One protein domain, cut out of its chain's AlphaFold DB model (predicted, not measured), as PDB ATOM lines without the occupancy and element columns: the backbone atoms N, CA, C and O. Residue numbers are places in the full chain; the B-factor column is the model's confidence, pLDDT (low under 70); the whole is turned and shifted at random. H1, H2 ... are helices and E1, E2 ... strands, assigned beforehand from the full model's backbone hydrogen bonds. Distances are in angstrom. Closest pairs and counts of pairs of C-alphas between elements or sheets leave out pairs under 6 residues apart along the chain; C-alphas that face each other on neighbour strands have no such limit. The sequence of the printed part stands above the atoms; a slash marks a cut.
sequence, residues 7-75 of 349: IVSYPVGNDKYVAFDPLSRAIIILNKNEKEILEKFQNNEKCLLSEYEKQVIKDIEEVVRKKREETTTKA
ATOM      1  N   ILE A   7      25.704 -12.100  10.038       69.62
ATOM      2  CA  ILE A   7      24.572 -11.395  10.637       69.62
ATOM      3  C   ILE A   7      23.426 -11.460   9.641       69.62
ATOM      4  O   ILE A   7      23.469 -10.829   8.587       69.62
ATOM      5  N   VAL A   8      22.381 -12.198  10.000       64.69
ATOM      6  CA  VAL A   8      21.146 -12.227   9.224       64.69
ATOM      7  C   VAL A   8      20.519 -10.839   9.317       64.69
ATOM      8  O   VAL A   8      20.228 -10.329  10.402       64.69
ATOM      9  N   SER A   9      20.333 -10.209   8.159       60.47
ATOM     10  CA  SER A   9      19.863  -8.820   8.066       60.47
ATOM     11  C   SER A   9      18.432  -8.630   8.586       60.47
ATOM     12  O   SER A   9      18.042  -7.514   8.940       60.47
ATOM     13  N   TYR A  10      17.663  -9.717   8.667       57.91
ATOM     14  CA  TYR A  10      16.235  -9.700   8.952       57.91
ATOM     15  C   TYR A  10      15.928  -9.957  10.434       57.91
ATOM     16  O   TYR A  10      16.492 -10.877  11.037       57.91
ATOM     17  N   PRO A  11      15.036  -9.161  11.051       58.22
ATOM     18  CA  PRO A  11      14.671  -9.346  12.444       58.22
ATOM     19  C   PRO A  11      13.724 -10.541  12.624       58.22
ATOM     20  O   PRO A  11      12.677 -10.634  11.984       58.22
ATOM     21  N   VAL A  12      14.030 -11.420  13.574       56.38
ATOM     22  CA  VAL A  12      13.169 -12.543  13.974       56.38
ATOM     23  C   VAL A  12      12.236 -12.083  15.100       56.38
ATOM     24  O   VAL A  12      12.366 -12.485  16.255       56.38
ATOM     25  N   GLY A  13      11.300 -11.191  14.753       55.56
ATOM     26  CA  GLY A  13      10.295 -10.618  15.661       55.56
ATOM     27  C   GLY A  13      10.855  -9.717  16.780       55.56
ATOM     28  O   GLY A  13      11.992  -9.860  17.212       55.56
ATOM     29  N   ASN A  14      10.038  -8.776  17.281       61.41
ATOM     30  CA  ASN A  14      10.323  -7.911  18.446       61.41
ATOM     31  C   ASN A  14      11.780  -7.383  18.550       61.41
ATOM     32  O   ASN A  14      12.410  -7.544  19.597       61.41
ATOM     33  N   ASP A  15      12.319  -6.778  17.483       65.56
ATOM     34  CA  ASP A  15      13.670  -6.172  17.437       65.56
ATOM     35  C   ASP A  15      14.843  -7.116  17.775       65.56
ATOM     36  O   ASP A  15      15.916  -6.684  18.217       65.56
ATOM     37  N   LYS A  16      14.651  -8.419  17.554       70.62
ATOM     38  CA  LYS A  16      15.702  -9.431  17.656       70.62
ATOM     39  C   LYS A  16      16.262  -9.753  16.285       70.62
ATOM     40  O   LYS A  16      15.517  -9.876  15.325       70.62
ATOM     41  N   TYR A  17      17.562  -9.956  16.216       71.44
ATOM     42  CA  TYR A  17      18.312 -10.321  15.029       71.44
ATOM     43  C   TYR A  17      19.002 -11.659  15.254       71.44
ATOM     44  O   TYR A  17      19.178 -12.098  16.390       71.44
ATOM     45  N   VAL A  18      19.385 -12.311  14.166       73.00
ATOM     46  CA  VAL A  18      20.079 -13.595  14.209       73.00
ATOM     47  C   VAL A  18      21.487 -13.408  13.681       73.00
ATOM     48  O   VAL A  18      21.695 -12.814  12.630       73.00
ATOM     49  N   ALA A  19      22.457 -13.938  14.408       72.06
ATOM     50  CA  ALA A  19      23.801 -14.160  13.925       72.06
ATOM     51  C   ALA A  19      24.074 -15.666  13.868       72.06
ATOM     52  O   ALA A  19      23.749 -16.398  14.800       72.06
ATOM     53  N   PHE A  20      24.654 -16.131  12.771       71.62
ATOM     54  CA  PHE A  20      24.946 -17.532  12.503       71.62
ATOM     55  C   PHE A  20      26.457 -17.755  12.452       71.62
ATOM     56  O   PHE A  20      27.165 -17.070  11.718       71.62
ATOM     57  N   ASP A  21      26.958 -18.712  13.230       75.00
ATOM     58  CA  ASP A  21      28.341 -19.171  13.134       75.00
ATOM     59  C   ASP A  21      28.420 -20.442  12.268       75.00
ATOM     60  O   ASP A  21      28.012 -21.509  12.733       75.00
ATOM     61  N   PRO A  22      28.982 -20.383  11.047       63.88
ATOM     62  CA  PRO A  22      28.984 -21.510  10.114       63.88
ATOM     63  C   PRO A  22      29.794 -22.711  10.614       63.88
ATOM     64  O   PRO A  22      29.457 -23.851  10.303       63.88
ATOM     65  N   LEU A  23      30.833 -22.478  11.425       66.56
ATOM     66  CA  LEU A  23      31.719 -23.543  11.905       66.56
ATOM     67  C   LEU A  23      31.101 -24.362  13.043       66.56
ATOM     68  O   LEU A  23      31.201 -25.586  13.042       66.56
ATOM     69  N   SER A  24      30.455 -23.714  14.016       64.62
ATOM     70  CA  SER A  24      29.732 -24.437  15.075       64.62
ATOM     71  C   SER A  24      28.296 -24.783  14.713       64.62
ATOM     72  O   SER A  24      27.684 -25.563  15.446       64.62
ATOM     73  N   ARG A  25      27.755 -24.197  13.634       60.59
ATOM     74  CA  ARG A  25      26.319 -24.166  13.310       60.59
ATOM     75  C   ARG A  25      25.479 -23.500  14.406       60.59
ATOM     76  O   ARG A  25      24.273 -23.720  14.485       60.59
ATOM     77  N   ALA A  26      26.112 -22.717  15.278       63.94
ATOM     78  CA  ALA A  26      25.424 -22.039  16.360       63.94
ATOM     79  C   ALA A  26      24.687 -20.809  15.847       63.94
ATOM     80  O   ALA A  26      25.143 -20.100  14.950       63.94
ATOM     81  N   ILE A  27      23.568 -20.530  16.500       65.88
ATOM     82  CA  ILE A  27      22.799 -19.318  16.292       65.88
ATOM     83  C   ILE A  27      22.827 -18.481  17.559       65.88
ATOM     84  O   ILE A  27      22.639 -18.982  18.668       65.88
ATOM     85  N   ILE A  28      23.062 -17.193  17.366       73.69
ATOM     86  CA  ILE A  28      23.130 -16.173  18.394       73.69
ATOM     87  C   ILE A  28      21.978 -15.215  18.132       73.69
ATOM     88  O   ILE A  28      21.871 -14.634  17.054       73.69
ATOM     89  N   ILE A  29      21.103 -15.056  19.118       76.31
ATOM     90  CA  ILE A  29      20.060 -14.038  19.068       76.31
ATOM     91  C   ILE A  29      20.662 -12.736  19.579       76.31
ATOM     92  O   ILE A  29      21.143 -12.685  20.708       76.31
ATOM     93  N   LEU A  30      20.616 -11.704  18.750       74.81
ATOM     94  CA  LEU A  30      21.112 -10.368  19.043       74.81
ATOM     95  C   LEU A  30      19.930  -9.417  19.227       74.81
ATOM     96  O   LEU A  30      18.906  -9.549  18.561       74.81
ATOM     97  N   ASN A  31      20.056  -8.420  20.088       82.00
ATOM     98  CA  ASN A  31      19.215  -7.229  20.003       82.00
ATOM     99  C   ASN A  31      19.773  -6.246  18.955       82.00
ATOM    100  O   ASN A  31      20.878  -6.413  18.436       82.00
ATOM    101  N   LYS A  32      19.008  -5.193  18.645       81.00
ATOM    102  CA  LYS A  32      19.408  -4.163  17.674       81.00
ATOM    103  C   LYS A  32      20.794  -3.561  17.942       81.00
ATOM    104  O   LYS A  32      21.586  -3.420  17.017       81.00
ATOM    105  N   ASN A  33      21.095  -3.242  19.199       82.00
ATOM    106  CA  ASN A  33      22.369  -2.633  19.575       82.00
ATOM    107  C   ASN A  33      23.539  -3.619  19.408       82.00
ATOM    108  O   ASN A  33      24.580  -3.258  18.878       82.00
ATOM    109  N   GLU A  34      23.366  -4.879  19.809       84.75
ATOM    110  CA  GLU A  34      24.375  -5.931  19.618       84.75
ATOM    111  C   GLU A  34      24.654  -6.200  18.133       84.75
ATOM    112  O   GLU A  34      25.816  -6.350  17.754       84.75
ATOM    113  N   LYS A  35      23.615  -6.192  17.285       82.50
ATOM    114  CA  LYS A  35      23.765  -6.265  15.825       82.50
ATOM    115  C   LYS A  35      24.627  -5.124  15.292       82.50
ATOM    116  O   LYS A  35      25.618  -5.391  14.620       82.50
ATOM    117  N   GLU A  36      24.284  -3.879  15.616       84.12
ATOM    118  CA  GLU A  36      25.016  -2.700  15.133       84.12
ATOM    119  C   GLU A  36      26.494  -2.732  15.567       84.12
ATOM    120  O   GLU A  36      27.390  -2.416  14.784       84.12
ATOM    121  N   ILE A  37      26.773  -3.166  16.801       84.25
ATOM    122  CA  ILE A  37      28.141  -3.327  17.318       84.25
ATOM    123  C   ILE A  37      28.911  -4.393  16.535       84.25
ATOM    124  O   ILE A  37      30.072  -4.184  16.167       84.25
ATOM    125  N   LEU A  38      28.273  -5.535  16.273       81.62
ATOM    126  CA  LEU A  38      28.890  -6.633  15.538       81.62
ATOM    127  C   LEU A  38      29.147  -6.249  14.071       81.62
ATOM    128  O   LEU A  38      30.229  -6.538  13.559       81.62
ATOM    129  N   GLU A  39      28.229  -5.518  13.430       83.94
ATOM    130  CA  GLU A  39      28.399  -4.959  12.078       83.94
ATOM    131  C   GLU A  39      29.608  -4.010  12.011       83.94
ATOM    132  O   GLU A  39      30.491  -4.190  11.164       83.94
ATOM    133  N   LYS A  40      29.728  -3.060  12.952       82.25
ATOM    134  CA  LYS A  40      30.906  -2.171  13.058       82.25
ATOM    135  C   LYS A  40      32.208  -2.964  13.199       82.25
ATOM    136  O   LYS A  40      33.209  -2.672  12.539       82.25
ATOM    137  N   PHE A  41      32.212  -3.997  14.044       80.81
ATOM    138  CA  PHE A  41      33.395  -4.833  14.259       80.81
ATOM    139  C   PHE A  41      33.815  -5.605  12.998       80.81
ATOM    140  O   PHE A  41      35.016  -5.738  12.728       80.81
ATOM    141  N   GLN A  42      32.850  -6.101  12.217       77.88
ATOM    142  CA  GLN A  42      33.094  -6.849  10.978       77.88
ATOM    143  C   GLN A  42      33.551  -5.958   9.814       77.88
ATOM    144  O   GLN A  42      34.420  -6.371   9.034       77.88
ATOM    145  N   ASN A  43      33.074  -4.710   9.772       78.56
ATOM    146  CA  ASN A  43      33.452  -3.684   8.793       78.56
ATOM    147  C   ASN A  43      34.818  -3.023   9.068       78.56
ATOM    148  O   ASN A  43      35.168  -2.025   8.446       78.56
ATOM    149  N   ASN A  44      35.639  -3.606   9.952       68.69
ATOM    150  CA  ASN A  44      36.969  -3.110  10.329       68.69
ATOM    151  C   ASN A  44      36.980  -1.723  11.007       68.69
ATOM    152  O   ASN A  44      38.046  -1.130  11.167       68.69
ATOM    153  N   GLU A  45      35.854  -1.256  11.546       68.88
ATOM    154  CA  GLU A  45      35.757  -0.015  12.334       68.88
ATOM    155  C   GLU A  45      36.216  -0.203  13.795       68.88
ATOM    156  O   GLU A  45      35.759   0.461  14.722       68.88
ATOM    157  N   LYS A  46      37.161  -1.119  14.034       63.16
ATOM    158  CA  LYS A  46      37.567  -1.563  15.381       63.16
ATOM    159  C   LYS A  46      38.133  -0.446  16.254       63.16
ATOM    160  O   LYS A  46      38.012  -0.500  17.476       63.16
ATOM    161  N   CYS A  47      38.749   0.555  15.631       61.41
ATOM    162  CA  CYS A  47      39.310   1.721  16.312       61.41
ATOM    163  C   CYS A  47      38.235   2.698  16.822       61.41
ATOM    164  O   CYS A  47      38.570   3.592  17.592       61.41
ATOM    165  N   LEU A  48      36.975   2.536  16.402       68.44
ATOM    166  CA  LEU A  48      35.842   3.387  16.778       68.44
ATOM    167  C   LEU A  48      34.970   2.772  17.883       68.44
ATOM    168  O   LEU A  48      34.015   3.406  18.321       68.44
ATOM    169  N   LEU A  49      35.298   1.561  18.345       77.56
ATOM    170  CA  LEU A  49      34.542   0.879  19.394       77.56
ATOM    171  C   LEU A  49      34.908   1.426  20.778       77.56
ATOM    172  O   LEU A  49      36.079   1.448  21.172       77.56
ATOM    173  N   SER A  50      33.889   1.808  21.540       83.62
ATOM    174  CA  SER A  50      33.986   2.101  22.970       83.62
ATOM    175  C   SER A  50      34.345   0.849  23.785       83.62
ATOM    176  O   SER A  50      34.212  -0.283  23.319       83.62
ATOM    177  N   GLU A  51      34.786   1.027  25.034       82.06
ATOM    178  CA  GLU A  51      35.111  -0.107  25.920       82.06
ATOM    179  C   GLU A  51      33.906  -1.024  26.179       82.06
ATOM    180  O   GLU A  51      34.067  -2.240  26.250       82.06
ATOM    181  N   TYR A  52      32.694  -0.461  26.234       83.00
ATOM    182  CA  TYR A  52      31.460  -1.241  26.322       83.00
ATOM    183  C   TYR A  52      31.245  -2.108  25.074       83.00
ATOM    184  O   TYR A  52      31.027  -3.310  25.186       83.00
ATOM    185  N   GLU A  53      31.375  -1.527  23.876       82.75
ATOM    186  CA  GLU A  53      31.207  -2.262  22.616       82.75
ATOM    187  C   GLU A  53      32.268  -3.365  22.461       82.75
ATOM    188  O   GLU A  53      31.956  -4.469  22.020       82.75
ATOM    189  N   LYS A  54      33.512  -3.117  22.894       80.12
ATOM    190  CA  LYS A  54      34.565  -4.148  22.931       80.12
ATOM    191  C   LYS A  54      34.212  -5.308  23.861       80.12
ATOM    192  O   LYS A  54      34.571  -6.442  23.549       80.12
ATOM    193  N   GLN A  55      33.548  -5.041  24.986       80.25
ATOM    194  CA  GLN A  55      33.115  -6.093  25.905       80.25
ATOM    195  C   GLN A  55      32.004  -6.946  25.287       80.25
ATOM    196  O   GLN A  55      32.125  -8.166  25.292       80.25
ATOM    197  N   VAL A  56      31.005  -6.320  24.654       81.25
ATOM    198  CA  VAL A  56      29.944  -7.033  23.917       81.25
ATOM    199  C   VAL A  56      30.539  -7.964  22.859       81.25
ATOM    200  O   VAL A  56      30.130  -9.118  22.752       81.25
ATOM    201  N   ILE A  57      31.545  -7.500  22.107       81.56
ATOM    202  CA  ILE A  57      32.243  -8.357  21.143       81.56
ATOM    203  C   ILE A  57      32.890  -9.550  21.843       81.56
ATOM    204  O   ILE A  57      32.629 -10.672  21.429       81.56
ATOM    205  N   LYS A  58      33.679  -9.339  22.906       80.12
ATOM    206  CA  LYS A  58      34.332 -10.439  23.641       80.12
ATOM    207  C   LYS A  58      33.337 -11.486  24.140       80.12
ATOM    208  O   LYS A  58      33.622 -12.674  24.026       80.12
ATOM    209  N   ASP A  59      32.185 -11.052  24.644       79.56
ATOM    210  CA  ASP A  59      31.138 -11.954  25.127       79.56
ATOM    211  C   ASP A  59      30.592 -12.819  23.972       79.56
ATOM    212  O   ASP A  59      30.453 -14.036  24.106       79.56
ATOM    213  N   ILE A  60      30.372 -12.219  22.795       78.81
ATOM    214  CA  ILE A  60      29.985 -12.937  21.569       78.81
ATOM    215  C   ILE A  60      31.094 -13.908  21.119       78.81
ATOM    216  O   ILE A  60      30.797 -15.057  20.780       78.81
ATOM    217  N   GLU A  61      32.368 -13.489  21.136       80.81
ATOM    218  CA  GLU A  61      33.511 -14.351  20.781       80.81
ATOM    219  C   GLU A  61      33.590 -15.576  21.700       80.81
ATOM    220  O   GLU A  61      33.823 -16.695  21.233       80.81
ATOM    221  N   GLU A  62      33.371 -15.387  23.003       79.88
ATOM    222  CA  GLU A  62      33.405 -16.463  23.988       79.88
ATOM    223  C   GLU A  62      32.265 -17.465  23.785       79.88
ATOM    224  O   GLU A  62      32.510 -18.677  23.805       79.88
ATOM    225  N   VAL A  63      31.042 -16.984  23.528       77.19
ATOM    226  CA  VAL A  63      29.887 -17.840  23.213       77.19
ATOM    227  C   VAL A  63      30.169 -18.693  21.978       77.19
ATOM    228  O   VAL A  63      29.963 -19.909  22.016       77.19
ATOM    229  N   VAL A  64      30.692 -18.092  20.904       76.12
ATOM    230  CA  VAL A  64      31.037 -18.819  19.672       76.12
ATOM    231  C   VAL A  64      32.142 -19.832  19.903       76.12
ATOM    232  O   VAL A  64      32.008 -20.985  19.493       76.12
ATOM    233  N   ARG A  65      33.222 -19.444  20.588       79.81
ATOM    234  CA  ARG A  65      34.330 -20.355  20.906       79.81
ATOM    235  C   ARG A  65      33.823 -21.575  21.669       79.81
ATOM    236  O   ARG A  65      34.103 -22.702  21.267       79.81
ATOM    237  N   LYS A  66      33.027 -21.356  22.720       76.75
ATOM    238  CA  LYS A  66      32.446 -22.434  23.521       76.75
ATOM    239  C   LYS A  66      31.548 -23.340  22.678       76.75
ATOM    240  O   LYS A  66      31.620 -24.554  22.819       76.75
ATOM    241  N   LYS A  67      30.744 -22.779  21.768       72.06
ATOM    242  CA  LYS A  67      29.905 -23.572  20.857       72.06
ATOM    243  C   LYS A  67      30.721 -24.411  19.880       72.06
ATOM    244  O   LYS A  67      30.409 -25.581  19.704       72.06
ATOM    245  N   ARG A  68      31.794 -23.867  19.301       73.94
ATOM    246  CA  ARG A  68      32.714 -24.629  18.437       73.94
ATOM    247  C   ARG A  68      33.375 -25.788  19.200       73.94
ATOM    248  O   ARG A  68      33.435 -26.904  18.687       73.94
ATOM    249  N   GLU A  69      33.801 -25.553  20.440       73.50
ATOM    250  CA  GLU A  69      34.347 -26.590  21.332       73.50
ATOM    251  C   GLU A  69      33.296 -27.655  21.699       73.50
ATOM    252  O   GLU A  69      33.572 -28.854  21.618       73.50
ATOM    253  N   GLU A  70      32.071 -27.244  22.042       66.31
ATOM    254  CA  GLU A  70      30.947 -28.146  22.322       66.31
ATOM    255  C   GLU A  70      30.601 -29.014  21.110       66.31
ATOM    256  O   GLU A  70      30.447 -30.218  21.276       66.31
ATOM    257  N   THR A  71      30.515 -28.449  19.901       59.44
ATOM    258  CA  THR A  71      30.251 -29.202  18.661       59.44
ATOM    259  C   THR A  71      31.355 -30.224  18.383       59.44
ATOM    260  O   THR A  71      31.064 -31.358  18.008       59.44
ATOM    261  N   THR A  72      32.614 -29.869  18.659       56.59
ATOM    262  CA  THR A  72      33.757 -30.793  18.549       56.59
ATOM    263  C   THR A  72      33.656 -31.943  19.561       56.59
ATOM    264  O   THR A  72      34.020 -33.076  19.256       56.59
ATOM    265  N   THR A  73      33.115 -31.677  20.753       52.25
ATOM    266  CA  THR A  73      33.023 -32.655  21.854       52.25
ATOM    267  C   THR A  73      31.752 -33.519  21.784       52.25
ATOM    268  O   THR A  73      31.786 -34.700  22.117       52.25
ATOM    269  N   LYS A  74      30.624 -32.961  21.317       47.78
ATOM    270  CA  LYS A  74      29.321 -33.640  21.169       47.78
ATOM    271  C   LYS A  74      29.229 -34.571  19.965       47.78
ATOM    272  O   LYS A  74      28.263 -35.323  19.879       47.78
ATOM    273  N   ALA A  75      30.222 -34.590  19.079       45.66
ATOM    274  CA  ALA A  75      30.263 -35.514  17.947       45.66
ATOM    275  C   ALA A  75      30.324 -37.014  18.352       45.66
ATOM    276  O   ALA A  75      30.431 -37.871  17.482       45.66
TER     277      ALA A  75
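Overview. This is residues 7 to 75 of the 349 residues of the protein "Radical SAM core domain-containing protein" of Thermococcus eurythermalis (UniProt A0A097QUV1). A small three-stranded sheet has two helices over one face and its other face bare; short H1 is over E2, and long H2 runs over E3 and makes the longest axis, with H1 crosswise near its first turns. The 69 printed residues include, along the chain, E1 E2 E3 H1 H2; the sheet's order is E1 - E2 - E3, antiparallel, and the class is mixed, helices and strands. It is only just compact, close to loose, with a radius of gyration of the C-alphas of 12.7 A and spans of 39 by 28 by 17 A.

Arrangement. E1, residues 7 to 11, and E2, residues 16 to 21, form a hairpin, with N 8 and O 18 at 2.8 A. E2 and E3, residues 26 to 31, form another, with N 17 and O 30 at 2.7 A; the three strands are a meander, each the antiparallel neighbour of the one before. H1, residues 32 to 42, is on the sheet at a height of 9.5 A, over E2, along the strands at 20 degrees to E2 on the local plane; E1 and E3 only just miss, with 2 of its C-alphas on each. Its closest C-alphas to E2 are those of Lys 32 and Lys 16, 6.4 A apart. H2, residues 51 to 74, is on the same face, giving two layers, helices on one face of a sheet. Its height over the sheet is 10.0 A, and it lies over E3, along it at 16 degrees on the local plane; E2 only just misses, with 2 of its C-alphas. The closest C-alphas of E3 and H2 are those of Ala 26 and Lys 67, 6.5 A apart. H2 touches H1 with residues 53 to 57 alone, about perpendicular at 83 degrees; their closest C-alphas, of Ile 37 and Glu 53, are 6.2 A apart. In H1 and H2 every O i to N i+4 pair is within hydrogen-bond range.

Along the chain. E1 begins at C-alpha 7 (24.572, -11.395, 10.637). E2 is 16.6 A long, E3 16.5 A and H1 15.5 A. H2 measures 34.4 A and ends at C-alpha 74 (29.321, -33.640, 21.169).

Size, cuts and confidence. The farthest C-alphas, of Leu 48 and Ala 75, are 39.3 A apart. The printed part has no cut and no long link. Mean pLDDT of the printed part is 72.2; residues 7 to 15, 22 to 27, 44 to 48 and 70 to 75 are under 70.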